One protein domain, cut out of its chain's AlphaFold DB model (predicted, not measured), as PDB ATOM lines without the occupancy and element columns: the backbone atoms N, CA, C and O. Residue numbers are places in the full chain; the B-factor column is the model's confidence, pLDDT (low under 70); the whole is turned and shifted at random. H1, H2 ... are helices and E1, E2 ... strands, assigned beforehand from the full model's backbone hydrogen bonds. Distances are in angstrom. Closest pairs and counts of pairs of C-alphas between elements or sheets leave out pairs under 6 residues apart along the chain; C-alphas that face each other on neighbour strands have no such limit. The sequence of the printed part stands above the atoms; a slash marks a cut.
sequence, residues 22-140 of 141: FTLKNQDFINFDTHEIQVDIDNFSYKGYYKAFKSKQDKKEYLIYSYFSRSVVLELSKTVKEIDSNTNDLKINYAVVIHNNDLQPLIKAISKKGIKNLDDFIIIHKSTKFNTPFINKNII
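This is residues 22 to 140 of the 141 residues of an uncharacterized protein of Lutibacter oricola (UniProt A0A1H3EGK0). A strongly twisted sheet of five strands, E4 to E8, has helix H1 packed over one face, while a smaller sheet of three strands, E1 to E3, partly covers the opposite face with its strands crossed over it as a sandwich. A loop, residues 77 to 91, and the short strand E9 lie together at one end. The printed part has 119 residues, with nine named strands and one named helix in the order E1 to E7, H1, E8, E9; both sheets are antiparallel, and the class is mostly strand. It is compact, with a radius of gyration of the C-alphas of 13.5 A, and spans 42 by 31 by 25 A.

Start at E1, residues 29 to 31, which forms an antiparallel hairpin with E2, residues 36 to 41; N 29 and O 38 are 2.9 A apart. E2 forms the next hairpin with E3, residues 44 to 49, with N 39 and O 46 3.0 A apart; E1, E2 and E3 are a meander, each strand the antiparallel neighbour of the one before. E3 runs on into E4, residues 51 to 54, at 86 degrees across one residue. A second meander joins E4, E5 at residues 61 to 67, E6 at 70 to 76 and E7 at 92 to 99; look for N 53 and O 62 at 3.0 A, N 65 and O 72 at 3.0 A, and N 73 and O 96 at 2.9 A. E8, residues 122 to 127, is the edge strand beside E7, with N 97 and O 125 2.9 A apart. Between the two sheets, the closest C-alphas of E3 and E5 are those of Tyr 49 and Tyr 65, 5.8 A apart. H1, residues 103 to 113, is on the sheet of five at a height of 8.5 A, making two layers, a helix on one face of a sheet; it runs along the strands, at 18 degrees to E5 on the local plane. Every O i to N i+4 pair in H1 is within hydrogen-bond range. E9, residues 134 to 136, pairs with no named strand, but its residues 134 to 135 pair antiparallel with residues 89 to 90.

Find C-alpha 29 at (118.917, 126.947, 119.396), where E1 begins. E2 measures 16.1 A from first to last C-alpha, E3 16.7 A, E5 20.1 A, E6 19.4 A and E7 20.4 A. H1 starts at C-alpha 103, (121.843, 108.009, 129.559), and runs 15.5 A; E9 ends at C-alpha 136, (116.471, 128.369, 110.190).

The C-alphas of Asp 120 and Ile 140, 42.4 A apart, are the two farthest from each other. The printed part has no cut, and its one long link is E6 to E7, 15 residues. Mean pLDDT of the printed part is 88.4; residues 129, 131 and 140 are under 70.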
ATOM      1  N   PHE A  22     118.890 126.174 113.818       92.69
ATOM      2  CA  PHE A  22     117.530 126.622 114.074       92.69
ATOM      3  C   PHE A  22     117.524 127.422 115.372       92.69
ATOM      4  O   PHE A  22     118.066 126.943 116.363       92.69
ATOM      5  N   THR A  23     116.943 128.621 115.388       92.62
ATOM      6  CA  THR A  23     116.931 129.501 116.567       92.62
ATOM      7  C   THR A  23     115.531 129.983 116.928       92.62
ATOM      8  O   THR A  23     114.632 130.050 116.086       92.62
ATOM      9  N   LEU A  24     115.354 130.356 118.193       89.25
ATOM     10  CA  LEU A  24     114.180 131.048 118.716       89.25
ATOM     11  C   LEU A  24     114.601 132.396 119.342       89.25
ATOM     12  O   LEU A  24     115.774 132.635 119.630       89.25
ATOM     13  N   LYS A  25     113.644 133.311 119.559       74.81
ATOM     14  CA  LYS A  25     113.917 134.679 120.059       74.81
ATOM     15  C   LYS A  25     114.523 134.735 121.474       74.81
ATOM     16  O   LYS A  25     115.114 135.749 121.825       74.81
ATOM     17  N   ASN A  26     114.385 133.683 122.274       77.69
ATOM     18  CA  ASN A  26     114.857 133.575 123.661       77.69
ATOM     19  C   ASN A  26     116.250 132.928 123.789       77.69
ATOM     20  O   ASN A  26     116.563 132.394 124.839       77.69
ATOM     21  N   GLN A  27     117.093 132.983 122.751       84.25
ATOM     22  CA  GLN A  27     118.415 132.328 122.699       84.25
ATOM     23  C   GLN A  27     118.384 130.799 122.557       84.25
ATOM     24  O   GLN A  27     119.453 130.209 122.393       84.25
ATOM     25  N   ASP A  28     117.209 130.161 122.536       92.19
ATOM     26  CA  ASP A  28     117.116 128.737 122.225       92.19
ATOM     27  C   ASP A  28     117.649 128.463 120.820       92.19
ATOM     28  O   ASP A  28     117.370 129.197 119.863       92.19
ATOM     29  N   PHE A  29     118.400 127.376 120.683       94.12
ATOM     30  CA  PHE A  29     118.917 126.947 119.396       94.12
ATOM     31  C   PHE A  29     119.108 125.435 119.306       94.12
ATOM     32  O   PHE A  29     119.361 124.757 120.298       94.12
ATOM     33  N   ILE A  30     119.061 124.925 118.078       94.31
ATOM     34  CA  ILE A  30     119.458 123.566 117.711       94.31
ATOM     35  C   ILE A  30     120.414 123.678 116.529       94.31
ATOM     36  O   ILE A  30     120.025 124.141 115.455       94.31
ATOM     37  N   ASN A  31     121.665 123.271 116.721       93.00
ATOM     38  CA  ASN A  31     122.682 123.267 115.680       93.00
ATOM     39  C   ASN A  31     122.950 121.830 115.213       93.00
ATOM     40  O   ASN A  31     123.558 121.037 115.929       93.00
ATOM     41  N   PHE A  32     122.517 121.508 113.992       89.88
ATOM     42  CA  PHE A  32     122.702 120.191 113.376       89.88
ATOM     43  C   PHE A  32     124.118 119.926 112.867       89.88
ATOM     44  O   PHE A  32     124.441 118.778 112.572       89.88
ATOM     45  N   ASP A  33     124.955 120.956 112.779       87.06
ATOM     46  CA  ASP A  33     126.364 120.813 112.418       87.06
ATOM     47  C   ASP A  33     127.187 120.383 113.635       87.06
ATOM     48  O   ASP A  33     127.771 119.299 113.690       87.06
ATOM     49  N   THR A  34     127.146 121.203 114.685       91.69
ATOM     50  CA  THR A  34     127.941 120.985 115.899       91.69
ATOM     51  C   THR A  34     127.288 120.015 116.878       91.69
ATOM     52  O   THR A  34     127.917 119.624 117.857       91.69
ATOM     53  N   HIS A  35     126.038 119.613 116.623       93.12
ATOM     54  CA  HIS A  35     125.202 118.837 117.543       93.12
ATOM     55  C   HIS A  35     124.976 119.538 118.889       93.12
ATOM     56  O   HIS A  35     124.650 118.894 119.888       93.12
ATOM     57  N   GLU A  36     125.151 120.859 118.935       95.75
ATOM     58  CA  GLU A  36     124.875 121.665 120.116       95.75
ATOM     59  C   GLU A  36     123.405 122.056 120.168       95.75
ATOM     60  O   GLU A  36     122.765 122.342 119.154       95.75
ATOM     61  N   ILE A  37     122.874 122.103 121.380       95.69
ATOM     62  CA  ILE A  37     121.500 122.499 121.635       95.69
ATOM     63  C   ILE A  37     121.417 123.304 122.921       95.69
ATOM     64  O   ILE A  37     122.101 122.996 123.901       95.69
ATOM     65  N   GLN A  38     120.555 124.312 122.919       95.50
ATOM     66  CA  GLN A  38     120.100 125.005 124.111       95.50
ATOM     67  C   GLN A  38     118.597 125.208 124.004       95.50
ATOM     68  O   GLN A  38     118.114 125.723 122.998       95.50
ATOM     69  N   VAL A  39     117.872 124.775 125.029       93.50
ATOM     70  CA  VAL A  39     116.427 124.968 125.109       93.50
ATOM     71  C   VAL A  39     116.053 125.345 126.530       93.50
ATOM     72  O   VAL A  39     116.380 124.629 127.483       93.50
ATOM     73  N   ASP A  40     115.328 126.443 126.649       91.88
ATOM     74  CA  ASP A  40     114.687 126.875 127.870       91.88
ATOM     75  C   ASP A  40     113.385 126.096 128.056       91.88
ATOM     76  O   ASP A  40     112.469 126.111 127.229       91.88
ATOM     77  N   ILE A  41     113.302 125.372 129.170       89.69
ATOM     78  CA  ILE A  41     112.107 124.621 129.551       89.69
ATOM     79  C   ILE A  41     111.598 125.220 130.856       89.69
ATOM     80  O   ILE A  41     112.181 125.015 131.924       89.69
ATOM     81  N   ASP A  42     110.519 125.996 130.735       83.19
ATOM     82  CA  ASP A  42     110.010 126.913 131.757       83.19
ATOM     83  C   ASP A  42     111.082 127.919 132.224       83.19
ATOM     84  O   ASP A  42     111.386 128.854 131.494       83.19
ATOM     85  N   ASN A  43     111.652 127.738 133.423       84.12
ATOM     86  CA  ASN A  43     112.588 128.685 134.055       84.12
ATOM     87  C   ASN A  43     114.036 128.172 134.099       84.12
ATOM     88  O   ASN A  43     114.870 128.727 134.814       84.12
ATOM     89  N   PHE A  44     114.331 127.077 133.398       89.81
ATOM     90  CA  PHE A  44     115.661 126.482 133.370       89.81
ATOM     91  C   PHE A  44     116.168 126.385 131.938       89.81
ATOM     92  O   PHE A  44     115.492 125.828 131.075       89.81
ATOM     93  N   SER A  45     117.390 126.873 131.727       92.88
ATOM     94  CA  SER A  45     118.101 126.713 130.463       92.88
ATOM     95  C   SER A  45     118.895 125.416 130.472       92.88
ATOM     96  O   SER A  45     119.746 125.198 131.340       92.88
ATOM     97  N   TYR A  46     118.610 124.538 129.513       93.81
ATOM     98  CA  TYR A  46     119.310 123.271 129.353       93.81
ATOM     99  C   TYR A  46     120.154 123.322 128.091       93.81
ATOM    100  O   TYR A  46     119.611 123.399 126.989       93.81
ATOM    101  N   LYS A  47     121.474 123.201 128.248       95.69
ATOM    102  CA  LYS A  47     122.437 123.216 127.141       95.69
ATOM    103  C   LYS A  47     123.255 121.930 127.090       95.69
ATOM    104  O   LYS A  47     123.608 121.383 128.129       95.69
ATOM    105  N   GLY A  48     123.614 121.462 125.903       94.94
ATOM    106  CA  GLY A  48     124.562 120.359 125.769       94.94
ATOM    107  C   GLY A  48     124.784 119.914 124.332       94.94
ATOM    108  O   GLY A  48     124.364 120.583 123.391       94.94
ATOM    109  N   TYR A  49     125.430 118.757 124.190       95.19
ATOM    110  CA  TYR A  49     125.559 118.047 122.921       95.19
ATOM    111  C   TYR A  49     124.502 116.952 122.848       95.19
ATOM    112  O   TYR A  49     124.400 116.126 123.763       95.19
ATOM    113  N   TYR A  50     123.715 116.942 121.777       94.56
ATOM    114  CA  TYR A  50     122.634 115.980 121.624       94.56
ATOM    115  C   TYR A  50     123.011 114.782 120.758       94.56
ATOM    116  O   TYR A  50     123.886 114.825 119.896       94.56
ATOM    117  N   LYS A  51     122.276 113.692 120.968       92.88
ATOM    118  CA  LYS A  51     122.202 112.549 120.061       92.88
ATOM    119  C   LYS A  51     120.813 112.507 119.444       92.88
ATOM    120  O   LYS A  51     119.821 112.549 120.170       92.88
ATOM    121  N   ALA A  52     120.760 112.415 118.121       92.06
ATOM    122  CA  ALA A  52     119.523 112.188 117.388       92.06
ATOM    123  C   ALA A  52     119.293 110.687 117.193       92.06
ATOM    124  O   ALA A  52     120.239 109.935 116.940       92.06
ATOM    125  N   PHE A  53     118.049 110.241 117.316       90.38
ATOM    126  CA  PHE A  53     117.667 108.885 116.952       90.38
ATOM    127  C   PHE A  53     116.170 108.771 116.677       90.38
ATOM    128  O   PHE A  53     115.327 109.431 117.286       90.38
ATOM    129  N   LYS A  54     115.838 107.814 115.811       91.81
ATOM    130  CA  LYS A  54     114.462 107.460 115.481       91.81
ATOM    131  C   LYS A  54     113.988 106.287 116.324       91.81
ATOM    132  O   LYS A  54     114.620 105.227 116.355       91.81
ATOM    133  N   SER A  55     112.844 106.446 116.973       92.44
ATOM    134  CA  SER A  55     112.194 105.351 117.693       92.44
ATOM    135  C   SER A  55     111.654 104.289 116.737       92.44
ATOM    136  O   SER A  55     111.134 104.569 115.654       92.44
ATOM    137  N   LYS A  56     111.757 103.025 117.150       91.75
ATOM    138  CA  LYS A  56     111.290 101.879 116.367       91.75
ATOM    139  C   LYS A  56     109.771 101.736 116.380       91.75
ATOM    140  O   LYS A  56     109.244 101.249 115.380       91.75
ATOM    141  N   GLN A  57     109.097 102.133 117.459       91.56
ATOM    142  CA  GLN A  57     107.659 101.923 117.641       91.56
ATOM    143  C   GLN A  57     106.830 103.037 117.001       91.56
ATOM    144  O   GLN A  57     106.077 102.777 116.071       91.56
ATOM    145  N   ASP A  58     106.989 104.275 117.465       90.56
ATOM    146  CA  ASP A  58     106.209 105.424 116.979       90.56
ATOM    147  C   ASP A  58     106.834 106.130 115.765       90.56
ATOM    148  O   ASP A  58     106.231 107.048 115.217       90.56
ATOM    149  N   LYS A  59     108.028 105.697 115.333       90.62
ATOM    150  CA  LYS A  59     108.767 106.254 114.188       90.62
ATOM    151  C   LYS A  59     109.059 107.752 114.308       90.62
ATOM    152  O   LYS A  59     109.362 108.375 113.292       90.62
ATOM    153  N   LYS A  60     109.017 108.317 115.512       91.81
ATOM    154  CA  LYS A  60     109.355 109.720 115.746       91.81
ATOM    155  C   LYS A  60     110.853 109.908 115.937       91.81
ATOM    156  O   LYS A  60     111.554 108.974 116.340       91.81
ATOM    157  N   GLU A  61     111.326 111.106 115.619       93.38
ATOM    158  CA  GLU A  61     112.716 111.507 115.803       93.38
ATOM    159  C   GLU A  61     112.872 112.235 117.135       93.38
ATOM    160  O   GLU A  61     112.077 113.118 117.472       93.38
ATOM    161  N   TYR A  62     113.900 111.848 117.879       94.50
ATOM    162  CA  TYR A  62     114.176 112.368 119.203       94.50
ATOM    163  C   TYR A  62     115.587 112.926 119.279       94.50
ATOM    164  O   TYR A  62     116.529 112.297 118.799       94.50
ATOM    165  N   LEU A  63     115.735 114.075 119.935       95.06
ATOM    166  CA  LEU A  63     117.028 114.591 120.372       95.06
ATOM    167  C   LEU A  63     117.160 114.345 121.872       95.06
ATOM    168  O   LEU A  63     116.256 114.694 122.627       95.06
ATOM    169  N   ILE A  64     118.272 113.760 122.309       94.88
ATOM    170  CA  ILE A  64     118.572 113.580 123.731       94.88
ATOM    171  C   ILE A  64     119.913 114.193 124.090       94.88
ATOM    172  O   ILE A  64     120.900 113.980 123.391       94.88
ATOM    173  N   TYR A  65     119.967 114.900 125.205       94.62
ATOM    174  CA  TYR A  65     121.200 115.455 125.750       94.62
ATOM    175  C   TYR A  65     121.146 115.441 127.274       94.62
ATOM    176  O   TYR A  65     120.083 115.258 127.866       94.62
ATOM    177  N   SER A  66     122.304 115.581 127.915       92.06
ATOM    178  CA  SER A  66     122.393 115.692 129.373       92.06
ATOM    179  C   SER A  66     122.895 117.057 129.799       92.06
ATOM    180  O   SER A  66     123.719 117.663 129.121       92.06
ATOM    181  N   TYR A  67     122.396 117.498 130.946       91.12
ATOM    182  CA  TYR A  67     122.782 118.719 131.631       91.12
ATOM    183  C   TYR A  67     122.767 118.442 133.138       91.12
ATOM    184  O   TYR A  67     121.705 118.233 133.733       91.12
ATOM    185  N   PHE A  68     123.954 118.383 133.749       88.88
ATOM    186  CA  PHE A  68     124.155 117.870 135.112       88.88
ATOM    187  C   PHE A  68     123.509 116.483 135.309       88.88
ATOM    188  O   PHE A  68     123.769 115.571 134.531       88.88
ATOM    189  N   SER A  69     122.665 116.316 136.331       89.81
ATOM    190  CA  SER A  69     121.969 115.066 136.684       89.81
ATOM    191  C   SER A  69     120.621 114.888 135.972       89.81
ATOM    192  O   SER A  69     119.721 114.190 136.456       89.81
ATOM    193  N   ARG A  70     120.428 115.589 134.851       92.75
ATOM    194  CA  ARG A  70     119.182 115.588 134.086       92.75
ATOM    195  C   ARG A  70     119.471 115.261 132.632       92.75
ATOM    196  O   ARG A  70     120.418 115.778 132.047       92.75
ATOM    197  N   SER A  71     118.608 114.456 132.036       94.38
ATOM    198  CA  SER A  71     118.541 114.274 130.592       94.38
ATOM    199  C   SER A  71     117.318 114.997 130.051       94.38
ATOM    200  O   SER A  71     116.233 114.914 130.626       94.38
ATOM    201  N   VAL A  72     117.491 115.696 128.939       94.44
ATOM    202  CA  VAL A  72     116.404 116.338 128.206       94.44
ATOM    203  C   VAL A  72     116.177 115.563 126.924       94.44
ATOM    204  O   VAL A  72     117.127 115.237 126.214       94.44
ATOM    205  N   VAL A  73     114.916 115.250 126.647       94.81
ATOM    206  CA  VAL A  73     114.485 114.542 125.446       94.81
ATOM    207  C   VAL A  73     113.482 115.413 124.709       94.81
ATOM    208  O   VAL A  73     112.468 115.791 125.289       94.81
ATOM    209  N   LEU A  74     113.746 115.701 123.440       94.75
ATOM    210  CA  LEU A  74     112.897 116.514 122.576       94.75
ATOM    211  C   LEU A  74     112.357 115.653 121.441       94.75
ATOM    212  O   LEU A  74     113.122 114.961 120.778       94.75
ATOM    213  N   GLU A  75     111.054 115.703 121.205       94.69
ATOM    214  CA  GLU A  75     110.397 115.116 120.039       94.69
ATOM    215  C   GLU A  75     110.350 116.148 118.909       94.69
ATOM    216  O   GLU A  75     109.722 117.198 119.059       94.69
ATOM    217  N   LEU A  76     110.970 115.844 117.771       93.19
ATOM    218  CA  LEU A  76     110.918 116.709 116.593       93.19
ATOM    219  C   LEU A  76     109.646 116.458 115.771       93.19
ATOM    220  O   LEU A  76     109.159 115.331 115.672       93.19
ATOM    221  N   SER A  77     109.138 117.505 115.120       90.75
ATOM    222  CA  SER A  77     108.009 117.406 114.186       90.75
ATOM    223  C   SER A  77     108.358 116.743 112.853       90.75
ATOM    224  O   SER A  77     107.460 116.311 112.133       90.75
ATOM    225  N   LYS A  78     109.652 116.669 112.530       88.69
ATOM    226  CA  LYS A  78     110.221 116.098 111.307       88.69
ATOM    227  C   LYS A  78     111.464 115.283 111.643       88.69
ATOM    228  O   LYS A  78     112.109 115.510 112.666       88.69
ATOM    229  N   THR A  79     111.813 114.334 110.784       88.56
ATOM    230  CA  THR A  79     113.039 113.543 110.958       88.56
ATOM    231  C   THR A  79     114.273 114.339 110.544       88.56
ATOM    232  O   THR A  79     114.192 115.167 109.645       88.56
ATOM    233  N   VAL A  80     115.446 114.044 111.121       85.88
ATOM    234  CA  VAL A  80     116.702 114.735 110.751       85.88
ATOM    235  C   VAL A  80     117.012 114.609 109.254       85.88
ATOM    236  O   VAL A  80     117.574 115.518 108.659       85.88
ATOM    237  N   LYS A  81     116.594 113.509 108.615       83.00
ATOM    238  CA  LYS A  81     116.763 113.300 107.167       83.00
ATOM    239  C   LYS A  81     115.914 114.236 106.302       83.00
ATOM    240  O   LYS A  81     116.276 114.467 105.157       83.00
ATOM    241  N   GLU A  82     114.789 114.718 106.823       84.62
ATOM    242  CA  GLU A  82     113.891 115.657 106.135       84.62
ATOM    243  C   GLU A  82     114.296 117.119 106.370       84.62
ATOM    244  O   GLU A  82     113.710 118.010 105.764       84.62
ATOM    245  N   ILE A  83     115.271 117.370 107.252       84.38
ATOM    246  CA  ILE A  83     115.801 118.705 107.534       84.38
ATOM    247  C   ILE A  83     116.911 119.007 106.524       84.38
ATOM    248  O   ILE A  83     118.071 118.631 106.695       84.38
ATOM    249  N   ASP A  84     116.548 119.693 105.448       79.62
ATOM    250  CA  ASP A  84     117.457 120.144 104.393       79.62
ATOM    251  C   ASP A  84     117.680 121.664 104.429       79.62
ATOM    252  O   ASP A  84     117.062 122.377 105.212       79.62
ATOM    253  N   SER A  85     118.544 122.186 103.551       74.38
ATOM    254  CA  SER A  85     118.853 123.629 103.502       74.38
ATOM    255  C   SER A  85     117.650 124.543 103.291       74.38
ATOM    256  O   SER A  85     117.780 125.737 103.523       74.38
ATOM    257  N   ASN A  86     116.523 124.015 102.814       79.56
ATOM    258  CA  ASN A  86     115.322 124.783 102.504       79.56
ATOM    259  C   ASN A  86     114.272 124.654 103.617       79.56
ATOM    260  O   ASN A  86     113.168 125.189 103.511       79.56
ATOM    261  N   THR A  87     114.587 123.923 104.687       87.00
ATOM    262  CA  THR A  87     113.704 123.778 105.835       87.00
ATOM    263  C   THR A  87     113.681 125.092 106.605       87.00
ATOM    264  O   THR A  87     114.618 125.408 107.331       87.00
ATOM    265  N   ASN A  88     112.604 125.861 106.428       88.75
ATOM    266  CA  ASN A  88     112.415 127.171 107.060       88.75
ATOM    267  C   ASN A  88     112.224 127.086 108.570       88.75
ATOM    268  O   ASN A  88     112.729 127.929 109.312       88.75
ATOM    269  N   ASP A  89     111.481 126.074 109.009       89.94
ATOM    270  CA  ASP A  89     111.086 125.924 110.394       89.94
ATOM    271  C   ASP A  89     111.236 124.493 110.909       89.94
ATOM    272  O   ASP A  89     111.115 123.511 110.169       89.94
ATOM    273  N   LEU A  90     111.495 124.403 112.211       91.00
ATOM    274  CA  LEU A  90     111.536 123.169 112.973       91.00
ATOM    275  C   LEU A  90     110.655 123.324 114.208       91.00
ATOM    276  O   LEU A  90     110.853 124.226 115.021       91.00
ATOM    277  N   LYS A  91     109.688 122.421 114.377       92.31
ATOM    278  CA  LYS A  91     108.846 122.387 115.578       92.31
ATOM    279  C   LYS A  91     109.323 121.280 116.503       92.31
ATOM    280  O   LYS A  91     109.629 120.173 116.061       92.31
ATOM    281  N   ILE A  92     109.336 121.583 117.793       92.69
ATOM    282  CA  ILE A  92     109.440 120.577 118.843       92.69
ATOM    283  C   ILE A  92     108.006 120.281 119.271       92.69
ATOM    284  O   ILE A  92     107.281 121.177 119.678       92.69
ATOM    285  N   ASN A  93     107.564 119.035 119.153       91.62
ATOM    286  CA  ASN A  93     106.209 118.668 119.569       91.62
ATOM    287  C   ASN A  93     106.119 118.509 121.088       91.62
ATOM    288  O   ASN A  93     105.061 118.691 121.689       91.62
ATOM    289  N   TYR A  94     107.222 118.079 121.701       90.12
ATOM    290  CA  TYR A  94     107.229 117.650 123.086       90.12
ATOM    291  C   TYR A  94     108.638 117.668 123.669       90.12
ATOM    292  O   TYR A  94     109.583 117.276 122.989       90.12
ATOM    293  N   ALA A  95     108.770 118.051 124.937       92.06
ATOM    294  CA  ALA A  95     109.999 117.889 125.700       92.06
ATOM    295  C   ALA A  95     109.745 117.189 127.031       92.06
ATOM    296  O   ALA A  95     108.742 117.440 127.705       92.06
ATOM    297  N   VAL A  96     110.695 116.356 127.448       93.25
ATOM    298  CA  VAL A  96     110.713 115.738 128.775       93.25
ATOM    299  C   VAL A  96     112.064 115.963 129.416       93.25
ATOM    300  O   VAL A  96     113.098 115.708 128.802       93.25
ATOM    301  N   VAL A  97     112.042 116.390 130.673       93.75
ATOM    302  CA  VAL A  97     113.223 116.428 131.532       93.75
ATOM    303  C   VAL A  97     113.139 115.254 132.493       93.75
ATOM    304  O   VAL A  97     112.141 115.076 133.191       93.75
ATOM    305  N   ILE A  98     114.190 114.450 132.527       93.62
ATOM    306  CA  ILE A  98     114.249 113.185 133.254       93.62
ATOM    307  C   ILE A  98     115.450 113.240 134.184       93.62
ATOM    308  O   ILE A  98     116.542 113.613 133.756       93.62
ATOM    309  N   HIS A  99     115.265 112.883 135.451       91.50
ATOM    310  CA  HIS A  99     116.399 112.685 136.345       91.50
ATOM    311  C   HIS A  99     117.107 111.398 135.943       91.50
ATOM    312  O   HIS A  99     116.468 110.346 135.869       91.50
ATOM    313  N   ASN A 100     118.403 111.474 135.654       82.75
ATOM    314  CA  ASN A 100     119.127 110.295 135.221       82.75
ATOM    315  C   ASN A 100     120.620 110.374 135.552       82.75
ATOM    316  O   ASN A 100     121.260 111.396 135.312       82.75
ATOM    317  N   ASN A 101     121.153 109.259 136.049       72.12
ATOM    318  CA  ASN A 101     122.577 109.059 136.307       72.12
ATOM    319  C   ASN A 101     123.289 108.347 135.137       72.12
ATOM    320  O   ASN A 101     124.505 108.454 135.024       72.12
ATOM    321  N   ASP A 102     122.552 107.653 134.256       79.56
ATOM    322  CA  ASP A 102     123.080 106.988 133.056       79.56
ATOM    323  C   ASP A 102     122.126 107.121 131.854       79.56
ATOM    324  O   ASP A 102     121.017 106.585 131.818       79.56
ATOM    325  N   LEU A 103     122.584 107.801 130.805       84.69
ATOM    326  CA  LEU A 103     121.843 108.009 129.559       84.69
ATOM    327  C   LEU A 103     121.503 106.713 128.803       84.69
ATOM    328  O   LEU A 103     120.523 106.698 128.056       84.69
ATOM    329  N   GLN A 104     122.296 105.644 128.926       88.38
ATOM    330  CA  GLN A 104     122.179 104.476 128.042       88.38
ATOM    331  C   GLN A 104     120.842 103.724 128.180       88.38
ATOM    332  O   GLN A 104     120.192 103.486 127.152       88.38
ATOM    333  N   PRO A 105     120.358 103.393 129.396       88.62
ATOM    334  CA  PRO A 105     119.023 102.829 129.585       88.62
ATOM    335  C   PRO A 105     117.918 103.698 128.983       88.62
ATOM    336  O   PRO A 105     117.009 103.179 128.331       88.62
ATOM    337  N   LEU A 106     118.024 105.019 129.143       90.25
ATOM    338  CA  LEU A 106     117.037 105.970 128.644       90.25
ATOM    339  C   LEU A 106     116.999 105.995 127.111       90.25
ATOM    340  O   LEU A 106     115.932 105.851 126.515       90.25
ATOM    341  N   ILE A 107     118.163 106.071 126.461       91.00
ATOM    342  CA  ILE A 107     118.276 105.981 124.997       91.00
ATOM    343  C   ILE A 107     117.679 104.663 124.496       91.00
ATOM    344  O   ILE A 107     116.922 104.641 123.522       91.00
ATOM    345  N   LYS A 108     117.976 103.543 125.164       90.69
ATOM    346  CA  LYS A 108     117.446 102.224 124.795       90.69
ATOM    347  C   LYS A 108     115.921 102.158 124.928       90.69
ATOM    348  O   LYS A 108     115.262 101.595 124.054       90.69
ATOM    349  N   ALA A 109     115.358 102.736 125.987       90.62
ATOM    350  CA  ALA A 109     113.916 102.781 126.203       90.62
ATOM    351  C   ALA A 109     113.210 103.609 125.116       90.62
ATOM    352  O   ALA A 109     112.328 103.088 124.427       90.62
ATOM    353  N   ILE A 110     113.664 104.846 124.884       90.88
ATOM    354  CA  ILE A 110     113.047 105.757 123.907       90.88
ATOM    355  C   ILE A 110     113.238 105.230 122.483       90.88
ATOM    356  O   ILE A 110     112.294 105.211 121.700       90.88
ATOM    357  N   SER A 111     114.423 104.724 122.137       90.75
ATOM    358  CA  SER A 111     114.667 104.164 120.799       90.75
ATOM    359  C   SER A 111     113.796 102.941 120.499       90.75
ATOM    360  O   SER A 111     113.501 102.666 119.335       90.75
ATOM    361  N   LYS A 112     113.348 102.199 121.520       91.25
ATOM    362  CA  LYS A 112     112.435 101.064 121.343       91.25
ATOM    363  C   LYS A 112     110.972 101.502 121.303       91.25
ATOM    364  O   LYS A 112     110.263 101.058 120.403       91.25
ATOM    365  N   LYS A 113     110.531 102.318 122.269       88.38
ATOM    366  CA  LYS A 113     109.107 102.561 122.563       88.38
ATOM    367  C   LYS A 113     108.637 104.016 122.396       88.38
ATOM    368  O   LYS A 113     107.443 104.272 122.542       88.38
ATOM    369  N   GLY A 114     109.536 104.953 122.102       89.06
ATOM    370  CA  GLY A 114     109.262 106.391 122.120       89.06
ATOM    371  C   GLY A 114     109.166 106.969 123.536       89.06
ATOM    372  O   GLY A 114     109.365 106.267 124.528       89.06
ATOM    373  N   ILE A 115     108.843 108.261 123.638       83.75
ATOM    374  CA  ILE A 115     108.757 108.980 124.925       83.75
ATOM    375  C   ILE A 115     107.538 108.565 125.771       83.75
ATOM    376  O   ILE A 115     107.512 108.777 126.983       83.75
ATOM    377  N   LYS A 116     106.510 107.967 125.161       74.06
ATOM    378  CA  LYS A 116     105.236 107.689 125.846       74.06
ATOM    379  C   LYS A 116     105.312 106.587 126.910       74.06
ATOM    380  O   LYS A 116     104.416 106.532 127.738       74.06
ATOM    381  N   ASN A 117     106.356 105.757 126.895       73.06
ATOM    382  CA  ASN A 117     106.512 104.605 127.789       73.06
ATOM    383  C   ASN A 117     107.840 104.693 128.556       73.06
ATOM    384  O   ASN A 117     108.771 103.925 128.291       73.06
ATOM    385  N   LEU A 118     107.930 105.671 129.459       81.62
ATOM    386  CA  LEU A 118     109.096 105.947 130.307       81.62
ATOM    387  C   LEU A 118     108.775 105.737 131.793       81.62
ATOM    388  O   LEU A 118     109.247 106.486 132.641       81.62
ATOM    389  N   ASP A 119     107.961 104.726 132.092       78.12
ATOM    390  CA  ASP A 119     107.424 104.476 133.438       78.12
ATOM    391  C   ASP A 119     108.520 104.124 134.459       78.12
ATOM    392  O   ASP A 119     108.385 104.420 135.642       78.12
ATOM    393  N   ASP A 120     109.643 103.575 133.987       84.12
ATOM    394  CA  ASP A 120     110.803 103.212 134.809       84.12
ATOM    395  C   ASP A 120     111.733 104.405 135.122       84.12
ATOM    396  O   ASP A 120     112.786 104.231 135.736       84.12
ATOM    397  N   PHE A 121     111.394 105.621 134.675       87.81
ATOM    398  CA  PHE A 121     112.236 106.808 134.824       87.81
ATOM    399  C   PHE A 121     111.555 107.901 135.646       87.81
ATOM    400  O   PHE A 121     110.366 108.182 135.495       87.81
ATOM    401  N   ILE A 122     112.338 108.599 136.473       89.62
ATOM    402  CA  ILE A 122     111.850 109.750 137.236       89.62
ATOM    403  C   ILE A 122     111.730 110.948 136.294       89.62
ATOM    404  O   ILE A 122     112.716 111.604 135.943       89.62
ATOM    405  N   ILE A 123     110.501 111.243 135.888       91.06
ATOM    406  CA  ILE A 123     110.197 112.399 135.051       91.06
ATOM    407  C   ILE A 123     110.098 113.642 135.936       91.06
ATOM    408  O   ILE A 123     109.197 113.755 136.760       91.06
ATOM    409  N   ILE A 124     111.020 114.585 135.743       90.62
ATOM    410  CA  ILE A 124     111.037 115.870 136.455       90.62
ATOM    411  C   ILE A 124     109.993 116.810 135.855       90.62
ATOM    412  O   ILE A 124     109.304 117.524 136.579       90.62
ATOM    413  N   HIS A 125     109.903 116.841 134.525       88.94
ATOM    414  CA  HIS A 125     109.045 117.789 133.827       88.94
ATOM    415  C   HIS A 125     108.629 117.287 132.440       88.94
ATOM    416  O   HIS A 125     109.372 116.556 131.782       88.94
ATOM    417  N   LYS A 126     107.449 117.717 131.986       89.62
ATOM    418  CA  LYS A 126     106.888 117.463 130.654       89.62
ATOM    419  C   LYS A 126     106.354 118.779 130.096       89.62
ATOM    420  O   LYS A 126     105.489 119.381 130.724       89.62
ATOM    421  N   SER A 127     106.814 119.184 128.917       86.25
ATOM    422  CA  SER A 127     106.364 120.413 128.261       86.25
ATOM    423  C   SER A 127     105.882 120.142 126.839       86.25
ATOM    424  O   SER A 127     106.566 119.511 126.035       86.25
ATOM    425  N   THR A 128     104.699 120.665 126.526       82.75
ATOM    426  CA  THR A 128     104.137 120.776 125.170       82.75
ATOM    427  C   THR A 128     104.194 122.216 124.654       82.75
ATOM    428  O   THR A 128     103.679 122.500 123.579       82.75
ATOM    429  N   LYS A 129     104.789 123.151 125.412       69.38
ATOM    430  CA  LYS A 129     104.712 124.599 125.143       69.38
ATOM    431  C   LYS A 129     105.550 125.071 123.947       69.38
ATOM    432  O   LYS A 129     105.572 126.265 123.665       69.38
ATOM    433  N   PHE A 130     106.192 124.171 123.206       76.00
ATOM    434  CA  PHE A 130     106.999 124.483 122.018       76.00
ATOM    435  C   PHE A 130     106.145 124.778 120.773       76.00
ATOM    436  O   PHE A 130     106.427 124.325 119.666       76.00
ATOM    437  N   ASN A 131     105.080 125.560 120.949       69.75
ATOM    438  CA  ASN A 131     104.162 125.933 119.875       69.75
ATOM    439  C   ASN A 131     104.800 126.911 118.879       69.75
ATOM    440  O   ASN A 131     104.330 127.034 117.746       69.75
ATOM    441  N   THR A 132     105.869 127.594 119.292       82.31
ATOM    442  CA  THR A 132     106.641 128.477 118.424       82.31
ATOM    443  C   THR A 132     107.708 127.660 117.691       82.31
ATOM    444  O   THR A 132     108.545 127.039 118.347       82.31
ATOM    445  N   PRO A 133     107.704 127.645 116.348       88.69
ATOM    446  CA  PRO A 133     108.753 126.982 115.591       88.69
ATOM    447  C   PRO A 133     110.102 127.686 115.765       88.69
ATOM    448  O   PRO A 133     110.170 128.915 115.775       88.69
ATOM    449  N   PHE A 134     111.174 126.900 115.803       91.44
ATOM    450  CA  PHE A 134     112.522 127.402 115.588       91.44
ATOM    451  C   PHE A 134     112.687 127.747 114.111       91.44
ATOM    452  O   PHE A 134     112.226 126.998 113.249       91.44
ATOM    453  N   ILE A 135     113.367 128.850 113.816       92.00
ATOM    454  CA  ILE A 135     113.560 129.339 112.450       92.00
ATOM    455  C   ILE A 135     114.993 129.072 112.006       92.00
ATOM    456  O   ILE A 135     115.937 129.256 112.774       92.00
ATOM    457  N   ASN A 136     115.161 128.632 110.763       89.88
ATOM    458  CA  ASN A 136     116.471 128.369 110.190       89.88
ATOM    459  C   ASN A 136     117.246 129.672 109.972       89.88
ATOM    460  O   ASN A 136     116.896 130.492 109.120       89.88
ATOM    461  N   LYS A 137     118.339 129.842 110.716       86.50
ATOM    462  CA  LYS A 137     119.202 131.023 110.641       86.50
ATOM    463  C   LYS A 137     119.828 131.199 109.257       86.50
ATOM    464  O   LYS A 137     120.084 132.328 108.854       86.50
ATOM    465  N   ASN A 138     120.046 130.110 108.521       78.62
ATOM    466  CA  ASN A 138     120.709 130.147 107.218       78.62
ATOM    467  C   ASN A 138     119.828 130.736 106.105       78.62
ATOM    468  O   ASN A 138     120.345 131.021 105.035       78.62
ATOM    469  N   ILE A 139     118.519 130.880 106.336       70.38
ATOM    470  CA  ILE A 139     117.554 131.404 105.353       70.38
ATOM    471  C   ILE A 139     117.224 132.880 105.636       70.38
ATOM    472  O   ILE A 139     116.702 133.584 104.778       70.38
ATOM    473  N   ILE A 140     117.540 133.368 106.838       60.91
ATOM    474  CA  ILE A 140     117.251 134.742 107.272       60.91
ATOM    475  C   ILE A 140     118.350 135.734 106.819       60.91
ATOM    476  O   ILE A 140     118.201 136.935 107.030       60.91
TER     477      ILE A 140